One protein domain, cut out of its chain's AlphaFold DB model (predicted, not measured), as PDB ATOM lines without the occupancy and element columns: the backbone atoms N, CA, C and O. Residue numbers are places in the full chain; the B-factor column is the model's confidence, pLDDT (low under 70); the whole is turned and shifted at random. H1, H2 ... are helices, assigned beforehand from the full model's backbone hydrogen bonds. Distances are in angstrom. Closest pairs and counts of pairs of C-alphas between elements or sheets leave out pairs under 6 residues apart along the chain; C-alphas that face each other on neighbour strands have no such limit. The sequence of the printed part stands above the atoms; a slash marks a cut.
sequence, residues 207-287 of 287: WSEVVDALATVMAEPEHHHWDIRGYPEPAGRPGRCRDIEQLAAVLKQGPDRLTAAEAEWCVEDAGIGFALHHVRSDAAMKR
ATOM      1  N   TRP A 207     132.133 148.269 171.053       90.00
ATOM      2  CA  TRP A 207     131.664 149.611 170.705       90.00
ATOM      3  C   TRP A 207     131.696 150.591 171.880       90.00
ATOM      4  O   TRP A 207     132.102 151.738 171.699       90.00
ATOM      5  N   SER A 208     131.340 150.158 173.096       90.56
ATOM      6  CA  SER A 208     131.437 151.043 174.267       90.56
ATOM      7  C   SER A 208     132.878 151.489 174.521       90.56
ATOM      8  O   SER A 208     133.091 152.655 174.841       90.56
ATOM      9  N   GLU A 209     133.864 150.605 174.327       91.06
ATOM     10  CA  GLU A 209     135.282 150.956 174.465       91.06
ATOM     11  C   GLU A 209     135.729 151.934 173.378       91.06
ATOM     12  O   GLU A 209     136.496 152.853 173.657       91.06
ATOM     13  N   VAL A 210     135.229 151.781 172.146       93.25
ATOM     14  CA  VAL A 210     135.477 152.743 171.059       93.25
ATOM     15  C   VAL A 210     134.943 154.127 171.428       93.25
ATOM     16  O   VAL A 210     135.640 155.122 171.232       93.25
ATOM     17  N   VAL A 211     133.735 154.203 171.995       95.50
ATOM     18  CA  VAL A 211     133.135 155.475 172.421       95.50
ATOM     19  C   VAL A 211     133.893 156.094 173.594       95.50
ATOM     20  O   VAL A 211     134.143 157.299 173.587       95.50
ATOM     21  N   ASP A 212     134.294 155.288 174.577       95.56
ATOM     22  CA  ASP A 212     135.091 155.760 175.712       95.56
ATOM     23  C   ASP A 212     136.467 156.264 175.250       95.56
ATOM     24  O   ASP A 212     136.902 157.339 175.663       95.56
ATOM     25  N   ALA A 213     137.111 155.559 174.315       95.38
ATOM     26  CA  ALA A 213     138.360 156.000 173.704       95.38
ATOM     27  C   ALA A 213     138.190 157.307 172.917       95.38
ATOM     28  O   ALA A 213     139.045 158.188 173.016       95.38
ATOM     29  N   LEU A 214     137.088 157.470 172.174       96.00
ATOM     30  CA  LEU A 214     136.786 158.733 171.499       96.00
ATOM     31  C   LEU A 214     136.651 159.879 172.513       96.00
ATOM     32  O   LEU A 214     137.220 160.952 172.317       96.00
ATOM     33  N   ALA A 215     135.934 159.652 173.616       96.81
ATOM     34  CA  ALA A 215     135.780 160.651 174.667       96.81
ATOM     35  C   ALA A 215     137.132 161.042 175.290       96.81
ATOM     36  O   ALA A 215     137.374 162.228 175.516       96.81
ATOM     37  N   THR A 216     138.031 160.072 175.503       96.19
ATOM     38  CA  THR A 216     139.408 160.326 175.954       96.19
ATOM     39  C   THR A 216     140.168 161.216 174.971       96.19
ATOM     40  O   THR A 216     140.653 162.271 175.373       96.19
ATOM     41  N   VAL A 217     140.230 160.859 173.681       95.56
ATOM     42  CA  VAL A 217     141.001 161.660 172.709       95.56
ATOM     43  C   VAL A 217     140.402 163.054 172.507       95.56
ATOM     44  O   VAL A 217     141.138 164.018 172.327       95.56
ATOM     45  N   MET A 218     139.075 163.205 172.593       95.06
ATOM     46  CA  MET A 218     138.410 164.512 172.502       95.06
ATOM     47  C   MET A 218     138.682 165.420 173.708       95.06
ATOM     48  O   MET A 218     138.571 166.640 173.567       95.06
ATOM     49  N   ALA A 219     139.011 164.856 174.873       95.38
ATOM     50  CA  ALA A 219     139.379 165.608 176.072       95.38
ATOM     51  C   ALA A 219     140.856 166.050 176.073       95.38
ATOM     52  O   ALA A 219     141.242 166.891 176.887       95.38
ATOM     53  N   GLU A 220     141.670 165.518 175.157       94.88
ATOM     54  CA  GLU A 220     143.115 165.725 175.088       94.88
ATOM     55  C   GLU A 220     143.517 166.309 173.714       94.88
ATOM     56  O   GLU A 220     143.830 165.557 172.791       94.88
ATOM     57  N   PRO A 221     143.545 167.650 173.550       94.31
ATOM     58  CA  PRO A 221     143.876 168.289 172.268       94.31
ATOM     59  C   PRO A 221     145.252 167.923 171.699       94.31
ATOM     60  O   PRO A 221     145.443 167.929 170.489       94.31
ATOM     61  N   GLU A 222     146.194 167.577 172.578       94.62
ATOM     62  CA  GLU A 222     147.569 167.191 172.234       94.62
ATOM     63  C   GLU A 222     147.732 165.670 172.042       94.62
ATOM     64  O   GLU A 222     148.852 165.177 171.915       94.62
ATOM     65  N   HIS A 223     146.644 164.891 172.083       94.75
ATOM     66  CA  HIS A 223     146.711 163.444 171.880       94.75
ATOM     67  C   HIS A 223     147.163 163.131 170.446       94.75
ATOM     68  O   HIS A 223     146.611 163.677 169.491       94.75
ATOM     69  N   HIS A 224     148.081 162.172 170.270       94.38
ATOM     70  CA  HIS A 224     148.657 161.800 168.961       94.38
ATOM     71  C   HIS A 224     147.615 161.341 167.919       94.38
ATOM     72  O   HIS A 224     147.868 161.282 166.720       94.38
ATOM     73  N   HIS A 225     146.398 161.029 168.375       94.75
ATOM     74  CA  HIS A 225     145.249 160.756 167.510       94.75
ATOM     75  C   HIS A 225     144.993 161.910 166.525       94.75
ATOM     76  O   HIS A 225     144.559 161.676 165.398       94.75
ATOM     77  N   TRP A 226     145.309 163.139 166.932       95.56
ATOM     78  CA  TRP A 226     145.121 164.351 166.146       95.56
ATOM     79  C   TRP A 226     146.289 164.666 165.201       95.56
ATOM     80  O   TRP A 226     146.174 165.607 164.421       95.56
ATOM     81  N   ASP A 227     147.371 163.879 165.185       93.00
ATOM     82  CA  ASP A 227     148.572 164.163 164.378       93.00
ATOM     83  C   ASP A 227     148.294 164.208 162.864       93.00
ATOM     84  O   ASP A 227     148.993 164.893 162.116       93.00
ATOM     85  N   ILE A 228     147.272 163.479 162.400       87.19
ATOM     86  CA  ILE A 228     146.925 163.371 160.973       87.19
ATOM     87  C   ILE A 228     145.888 164.420 160.559       87.19
ATOM     88  O   ILE A 228     146.044 165.061 159.520       87.19
ATOM     89  N   ARG A 229     144.809 164.570 161.340       86.12
ATOM     90  CA  ARG A 229     143.635 165.390 160.974       86.12
ATOM     91  C   ARG A 229     143.596 166.757 161.670       86.12
ATOM     92  O   ARG A 229     142.840 167.630 161.254       86.12
ATOM     93  N   GLY A 230     144.451 166.972 162.671       91.38
ATOM     94  CA  GLY A 230     144.415 168.137 163.551       91.38
ATOM     95  C   GLY A 230     143.278 168.053 164.571       91.38
ATOM     96  O   GLY A 230     142.268 167.390 164.347       91.38
ATOM     97  N   TYR A 231     143.436 168.728 165.711       91.88
ATOM     98  CA  TYR A 231     142.386 168.774 166.727       91.88
ATOM     99  C   TYR A 231     141.235 169.694 166.278       91.88
ATOM    100  O   TYR A 231     141.465 170.882 166.025       91.88
ATOM    101  N   PRO A 232     139.985 169.199 166.203       88.38
ATOM    102  CA  PRO A 232     138.848 170.022 165.822       88.38
ATOM    103  C   PRO A 232     138.382 170.879 167.004       88.38
ATOM    104  O   PRO A 232     137.863 170.362 167.998       88.38
ATOM    105  N   GLU A 233     138.498 172.204 166.887       90.00
ATOM    106  CA  GLU A 233     138.026 173.152 167.907       90.00
ATOM    107  C   GLU A 233     136.529 172.960 168.230       90.00
ATOM    108  O   GLU A 233     135.719 172.856 167.302       90.00
ATOM    109  N   PRO A 234     136.106 172.977 169.515       89.50
ATOM    110  CA  PRO A 234     134.716 172.715 169.905       89.50
ATOM    111  C   PRO A 234     133.673 173.570 169.176       89.50
ATOM    112  O   PRO A 234     132.597 173.081 168.844       89.50
ATOM    113  N   ALA A 235     133.989 174.833 168.875       89.50
ATOM    114  CA  ALA A 235     133.080 175.738 168.168       89.50
ATOM    115  C   ALA A 235     132.768 175.292 166.724       89.50
ATOM    116  O   ALA A 235     131.691 175.603 166.214       89.50
ATOM    117  N   GLY A 236     133.682 174.555 166.083       89.62
ATOM    118  CA  GLY A 236     133.517 174.029 164.725       89.62
ATOM    119  C   GLY A 236     132.704 172.737 164.649       89.62
ATOM    120  O   GLY A 236     132.279 172.350 163.564       89.62
ATOM    121  N   ARG A 237     132.446 172.076 165.784       94.94
ATOM    122  CA  ARG A 237     131.771 170.771 165.818       94.94
ATOM    123  C   ARG A 237     130.250 170.926 165.646       94.94
ATOM    124  O   ARG A 237     129.672 171.894 166.162       94.94
ATOM    125  N   PRO A 238     129.565 170.003 164.951       97.00
ATOM    126  CA  PRO A 238     128.118 170.053 164.765       97.00
ATOM    127  C   PRO A 238     127.360 169.567 166.006       97.00
ATOM    128  O   PRO A 238     127.807 168.668 166.709       97.00
ATOM    129  N   GLY A 239     126.177 170.140 166.255       95.81
ATOM    130  CA  GLY A 239     125.204 169.611 167.222       95.81
ATOM    131  C   GLY A 239     125.799 169.208 168.577       95.81
ATOM    132  O   GLY A 239     126.420 170.028 169.261       95.81
ATOM    133  N   ARG A 240     125.593 167.938 168.943       96.31
ATOM    134  CA  ARG A 240     126.068 167.319 170.189       96.31
ATOM    135  C   ARG A 240     127.565 167.030 170.197       96.31
ATOM    136  O   ARG A 240     128.112 166.856 171.273       96.31
ATOM    137  N   CYS A 241     128.264 167.064 169.061       96.69
ATOM    138  CA  CYS A 241     129.716 166.846 169.015       96.69
ATOM    139  C   CYS A 241     130.514 167.926 169.773       96.69
ATOM    140  O   CYS A 241     131.702 167.757 170.047       96.69
ATOM    141  N   ARG A 242     129.869 169.042 170.139       96.31
ATOM    142  CA  ARG A 242     130.432 170.089 171.007       96.31
ATOM    143  C   ARG A 242     130.560 169.665 172.471       96.31
ATOM    144  O   ARG A 242     131.349 170.264 173.194       96.31
ATOM    145  N   ASP A 243     129.785 168.673 172.895       96.56
ATOM    146  CA  ASP A 243     129.708 168.185 174.268       96.56
ATOM    147  C   ASP A 243     130.087 166.699 174.287       96.56
ATOM    148  O   ASP A 243     129.359 165.844 173.781       96.56
ATOM    149  N   ILE A 244     131.261 166.403 174.850       96.19
ATOM    150  CA  ILE A 244     131.838 165.052 174.882       96.19
ATOM    151  C   ILE A 244     130.900 164.075 175.599       96.19
ATOM    152  O   ILE A 244     130.724 162.949 175.136       96.19
ATOM    153  N   GLU A 245     130.264 164.499 176.694       97.06
ATOM    154  CA  GLU A 245     129.389 163.636 177.489       97.06
ATOM    155  C   GLU A 245     128.098 163.322 176.727       97.06
ATOM    156  O   GLU A 245     127.687 162.160 176.652       97.06
ATOM    157  N   GLN A 246     127.484 164.331 176.099       97.19
ATOM    158  CA  GLN A 246     126.284 164.122 175.281       97.19
ATOM    159  C   GLN A 246     126.567 163.256 174.052       97.19
ATOM    160  O   GLN A 246     125.758 162.382 173.728       97.19
ATOM    161  N   LEU A 247     127.701 163.482 173.377       97.81
ATOM    162  CA  LEU A 247     128.114 162.677 172.232       97.81
ATOM    163  C   LEU A 247     128.355 161.218 172.642       97.81
ATOM    164  O   LEU A 247     127.825 160.306 172.006       97.81
ATOM    165  N   ALA A 248     129.097 160.984 173.726       97.12
ATOM    166  CA  ALA A 248     129.354 159.638 174.226       97.12
ATOM    167  C   ALA A 248     128.051 158.922 174.617       97.12
ATOM    168  O   ALA A 248     127.847 157.757 174.270       97.12
ATOM    169  N   ALA A 249     127.127 159.625 175.279       96.19
ATOM    170  CA  ALA A 249     125.840 159.064 175.675       96.19
ATOM    171  C   ALA A 249     124.982 158.634 174.473       96.19
ATOM    172  O   ALA A 249     124.378 157.559 174.516       96.19
ATOM    173  N   VAL A 250     124.923 159.429 173.393       96.75
ATOM    174  CA  VAL A 250     124.179 159.029 172.186       96.75
ATOM    175  C   VAL A 250     124.893 157.915 171.424       96.75
ATOM    176  O   VAL A 250     124.240 156.957 171.016       96.75
ATOM    177  N   LEU A 251     126.219 157.979 171.277       96.06
ATOM    178  CA  LEU A 251     126.980 156.951 170.570       96.06
ATOM    179  C   LEU A 251     126.838 155.586 171.248       96.06
ATOM    180  O   LEU A 251     126.635 154.600 170.548       96.06
ATOM    181  N   LYS A 252     126.849 155.521 172.587       93.81
ATOM    182  CA  LYS A 252     126.603 154.275 173.339       93.81
ATOM    183  C   LYS A 252     125.218 153.681 173.089       93.81
ATOM    184  O   LYS A 252     125.059 152.469 173.136       93.81
ATOM    185  N   GLN A 253     124.220 154.515 172.803       92.62
ATOM    186  CA  GLN A 253     122.906 154.028 172.380       92.62
ATOM    187  C   GLN A 253     122.925 153.554 170.926       92.62
ATOM    188  O   GLN A 253     122.194 152.627 170.590       92.62
ATOM    189  N   GLY A 254     123.748 154.177 170.086       93.31
ATOM    190  CA  GLY A 254     124.096 153.756 168.734       93.31
ATOM    191  C   GLY A 254     124.258 154.936 167.778       93.31
ATOM    192  O   GLY A 254     123.530 155.928 167.895       93.31
ATOM    193  N   PRO A 255     125.201 154.864 166.821       95.00
ATOM    194  CA  PRO A 255     125.473 155.973 165.914       95.00
ATOM    195  C   PRO A 255     124.322 156.219 164.929       95.00
ATOM    196  O   PRO A 255     124.199 157.324 164.417       95.00
ATOM    197  N   ASP A 256     123.410 155.260 164.741       95.62
ATOM    198  CA  ASP A 256     122.140 155.433 164.021       95.62
ATOM    199  C   ASP A 256     121.266 156.575 164.584       95.62
ATOM    200  O   ASP A 256     120.451 157.152 163.860       95.62
ATOM    201  N   ARG A 257     121.483 156.972 165.848       96.06
ATOM    202  CA  ARG A 257     120.783 158.076 166.535       96.06
ATOM    203  C   ARG A 257     121.437 159.449 166.364       96.06
ATOM    204  O   ARG A 257     120.939 160.450 166.899       96.06
ATOM    205  N   LEU A 258     122.569 159.515 165.675       97.56
ATOM    206  CA  LEU A 258     123.178 160.779 165.285       97.56
ATOM    207  C   LEU A 258     122.379 161.432 164.158       97.56
ATOM    208  O   LEU A 258     121.693 160.764 163.383       97.56
ATOM    209  N   THR A 259     122.478 162.752 164.064       97.62
ATOM    210  CA  THR A 259     122.134 163.459 162.826       97.62
ATOM    211  C   THR A 259     123.186 163.166 161.752       97.62
ATOM    212  O   THR A 259     124.311 162.790 162.082       97.62
ATOM    213  N   ALA A 260     122.849 163.395 160.479       97.12
ATOM    214  CA  ALA A 260     123.785 163.238 159.361       97.12
ATOM    215  C   ALA A 260     125.111 163.985 159.602       97.12
ATOM    216  O   ALA A 260     126.184 163.400 159.524       97.12
ATOM    217  N   ALA A 261     125.032 165.258 160.006       97.81
ATOM    218  CA  ALA A 261     126.211 166.087 160.257       97.81
ATOM    219  C   ALA A 261     127.060 165.599 161.443       97.81
ATOM    220  O   ALA A 261     128.281 165.678 161.392       97.81
ATOM    221  N   GLU A 262     126.434 165.109 162.519       98.31
ATOM    222  CA  GLU A 262     127.170 164.555 163.666       98.31
ATOM    223  C   GLU A 262     127.869 163.242 163.302       98.31
ATOM    224  O   GLU A 262     129.008 163.028 163.707       98.31
ATOM    225  N   ALA A 263     127.203 162.376 162.535       98.12
ATOM    226  CA  ALA A 263     127.781 161.117 162.084       98.12
ATOM    227  C   ALA A 263     128.955 161.339 161.130       98.12
ATOM    228  O   ALA A 263     130.001 160.723 161.315       98.12
ATOM    229  N   GLU A 264     128.794 162.249 160.168       97.38
ATOM    230  CA  GLU A 264     129.857 162.633 159.240       97.38
ATOM    231  C   GLU A 264     131.075 163.149 160.003       97.38
ATOM    232  O   GLU A 264     132.177 162.641 159.830       97.38
ATOM    233  N   TRP A 265     130.861 164.076 160.941       97.38
ATOM    234  CA  TRP A 265     131.934 164.610 161.773       97.38
ATOM    235  C   TRP A 265     132.639 163.523 162.594       97.38
ATOM    236  O   TRP A 265     133.859 163.541 162.726       97.38
ATOM    237  N   CYS A 266     131.903 162.550 163.143       97.06
ATOM    238  CA  CYS A 266     132.509 161.446 163.890       97.06
ATOM    239  C   CYS A 266     133.461 160.600 163.029       97.06
ATOM    240  O   CYS A 266     134.497 160.160 163.533       97.06
ATOM    241  N   VAL A 267     133.114 160.358 161.764       95.81
ATOM    242  CA  VAL A 267     133.932 159.537 160.861       95.81
ATOM    243  C   VAL A 267     135.071 160.357 160.258       95.81
ATOM    244  O   VAL A 267     136.232 159.961 160.375       95.81
ATOM    245  N   GLU A 268     134.755 161.517 159.685       94.44
ATOM    246  CA  GLU A 268     135.701 162.314 158.908       94.44
ATOM    247  C   GLU A 268     136.582 163.223 159.756       94.44
ATOM    248  O   GLU A 268     137.791 163.275 159.562       94.44
ATOM    249  N   ASP A 269     136.040 163.936 160.733       94.81
ATOM    250  CA  ASP A 269     136.854 164.874 161.511       94.81
ATOM    251  C   ASP A 269     137.445 164.197 162.748       94.81
ATOM    252  O   ASP A 269     138.633 164.327 163.045       94.81
ATOM    253  N   ALA A 270     136.615 163.442 163.470       94.88
ATOM    254  CA  ALA A 270     136.983 162.835 164.743       94.88
ATOM    255  C   ALA A 270     137.660 161.468 164.604       94.88
ATOM    256  O   ALA A 270     138.091 160.916 165.610       94.88
ATOM    257  N   GLY A 271     137.697 160.889 163.397       94.25
ATOM    258  CA  GLY A 271     138.383 159.627 163.132       94.25
ATOM    259  C   GLY A 271     137.991 158.499 164.090       94.25
ATOM    260  O   GLY A 271     138.862 157.736 164.512       94.25
ATOM    261  N   ILE A 272     136.707 158.385 164.460       94.00
ATOM    262  CA  ILE A 272     136.228 157.476 165.522       94.00
ATOM    263  C   ILE A 272     136.708 156.027 165.340       94.00
ATOM    264  O   ILE A 272     137.076 155.367 166.312       94.00
ATOM    265  N   GLY A 273     136.817 155.562 164.092       90.75
ATOM    266  CA  GLY A 273     137.353 154.245 163.738       90.75
ATOM    267  C   GLY A 273     138.826 154.017 164.113       90.75
ATOM    268  O   GLY A 273     139.324 152.907 163.963       90.75
ATOM    269  N   PHE A 274     139.549 155.018 164.616       91.12
ATOM    270  CA  PHE A 274     140.957 154.917 165.023       91.12
ATOM    271  C   PHE A 274     141.190 155.207 166.510       91.12
ATOM    272  O   PHE A 274     142.263 154.895 167.027       91.12
ATOM    273  N   ALA A 275     140.195 155.749 167.223       91.25
ATOM    274  CA  ALA A 275     140.347 156.206 168.606       91.25
ATOM    275  C   ALA A 275     140.858 155.102 169.547       91.25
ATOM    276  O   ALA A 275     141.868 155.285 170.226       91.25
ATOM    277  N   LEU A 276     140.221 153.926 169.529       89.62
ATOM    278  CA  LEU A 276     140.583 152.810 170.411       89.62
ATOM    279  C   LEU A 276     142.014 152.305 170.182       89.62
ATOM    280  O   LEU A 276     142.729 152.004 171.136       89.62
ATOM    281  N   HIS A 277     142.454 152.236 168.925       88.94
ATOM    282  CA  HIS A 277     143.808 151.800 168.585       88.94
ATOM    283  C   HIS A 277     144.869 152.769 169.101       88.94
ATOM    284  O   HIS A 277     145.875 152.336 169.665       88.94
ATOM    285  N   HIS A 278     144.623 154.069 168.954       89.50
ATOM    286  CA  HIS A 278     145.512 155.118 169.444       89.50
ATOM    287  C   HIS A 278     145.605 155.081 170.978       89.50
ATOM    288  O   HIS A 278     146.704 154.996 171.526       89.50
ATOM    289  N   VAL A 279     144.474 154.983 171.685       89.12
ATOM    290  CA  VAL A 279     144.466 154.867 173.156       89.12
ATOM    291  C   VAL A 279     145.191 153.601 173.643       89.12
ATOM    292  O   VAL A 279     146.003 153.667 174.570       89.12
ATOM    293  N   ARG A 280     144.954 152.439 173.013       89.31
ATOM    294  CA  ARG A 280     145.638 151.179 173.371       89.31
ATOM    295  C   ARG A 280     147.148 151.244 173.096       89.31
ATOM    296  O   ARG A 280     147.929 150.733 173.900       89.31
ATOM    297  N   SER A 281     147.559 151.893 172.008       87.69
ATOM    298  CA  SER A 281     148.973 152.073 171.650       87.69
ATOM    299  C   SER A 281     149.718 152.936 172.672       87.69
ATOM    300  O   SER A 281     150.784 152.540 173.144       87.69
ATOM    301  N   ASP A 282     149.124 154.046 173.115       83.94
ATOM    302  CA  ASP A 282     149.714 154.905 174.151       83.94
ATOM    303  C   ASP A 282     149.843 154.198 175.500       83.94
ATOM    304  O   ASP A 282     150.850 154.344 176.201       83.94
ATOM    305  N   ALA A 283     148.839 153.401 175.875       81.81
ATOM    306  CA  ALA A 283     148.892 152.610 177.098       81.81
ATOM    307  C   ALA A 283     150.014 151.559 177.062       81.81
ATOM    308  O   ALA A 283     150.601 151.266 178.104       81.81
ATOM    309  N   ALA A 284     150.326 151.004 175.886       81.31
ATOM    310  CA  ALA A 284     151.420 150.054 175.705       81.31
ATOM    311  C   ALA A 284     152.800 150.730 175.748       81.31
ATOM    312  O   ALA A 284     153.718 150.169 176.334       81.31
ATOM    313  N   MET A 285     152.947 151.939 175.193       79.62
ATOM    314  CA  MET A 285     154.214 152.690 175.230       79.62
ATOM    315  C   MET A 285     154.573 153.226 176.625       79.62
ATOM    316  O   MET A 285     155.743 153.480 176.905       79.62
ATOM    317  N   LYS A 286     153.576 153.423 177.499       74.44
ATOM    318  CA  LYS A 286     153.761 153.917 178.877       74.44
ATOM    319  C   LYS A 286     154.106 152.813 179.898       74.44
ATOM    320  O   LYS A 286     154.330 153.150 181.061       74.44
ATOM    321  N   ARG A 287     154.114 151.533 179.504       62.16
ATOM    322  CA  ARG A 287     154.461 150.373 180.354       62.16
ATOM    323  C   ARG A 287     155.917 149.962 180.176       62.16
ATOM    324  O   ARG A 287     156.518 149.576 181.202       62.16
TER     325      ARG A 287
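This is residues 207 to 287 of the 287 residues of an uncharacterized protein of Amycolatopsis sp. A23 (UniProt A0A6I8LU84). H1 and H4 stand side by side, and the longest helix, H6, crosses H1 along the longest axis. H5 lies toward that axis's other end with short H3 packed on it; short H2 packs on H6. The printed part, 81 residues with six named helices, H1 to H6 in order, is all helix and compact, radius of gyration of the C-alphas 12.0 A, spanning 38 by 24 by 18 A.

Start at H6, residues 272 to 285, which touches H1, residues 207 to 219, about perpendicular at 76 degrees; C-alphas 276 and 213 are closest, 5.1 A. H1 touches H4, residues 244 to 253, opposite ways at a shallow tilt of 10 degrees; C-alphas 208 and 252 are closest, 5.9 A. Each O i to N i+4 pair is within hydrogen-bond range in H1, H4 and H5, residues 260 to 268; in H6, 8 of 10.

Find H1's start, C-alpha 207, at (131.664, 149.611, 170.705); H6 spans 21.0 A to C-alpha 285 at (154.214, 152.690, 175.230). H2 is residues 224 to 227, H3 239 to 242.

The printed part has no cut; H2 to H3 is a long link. Residue 287 has pLDDT under 70.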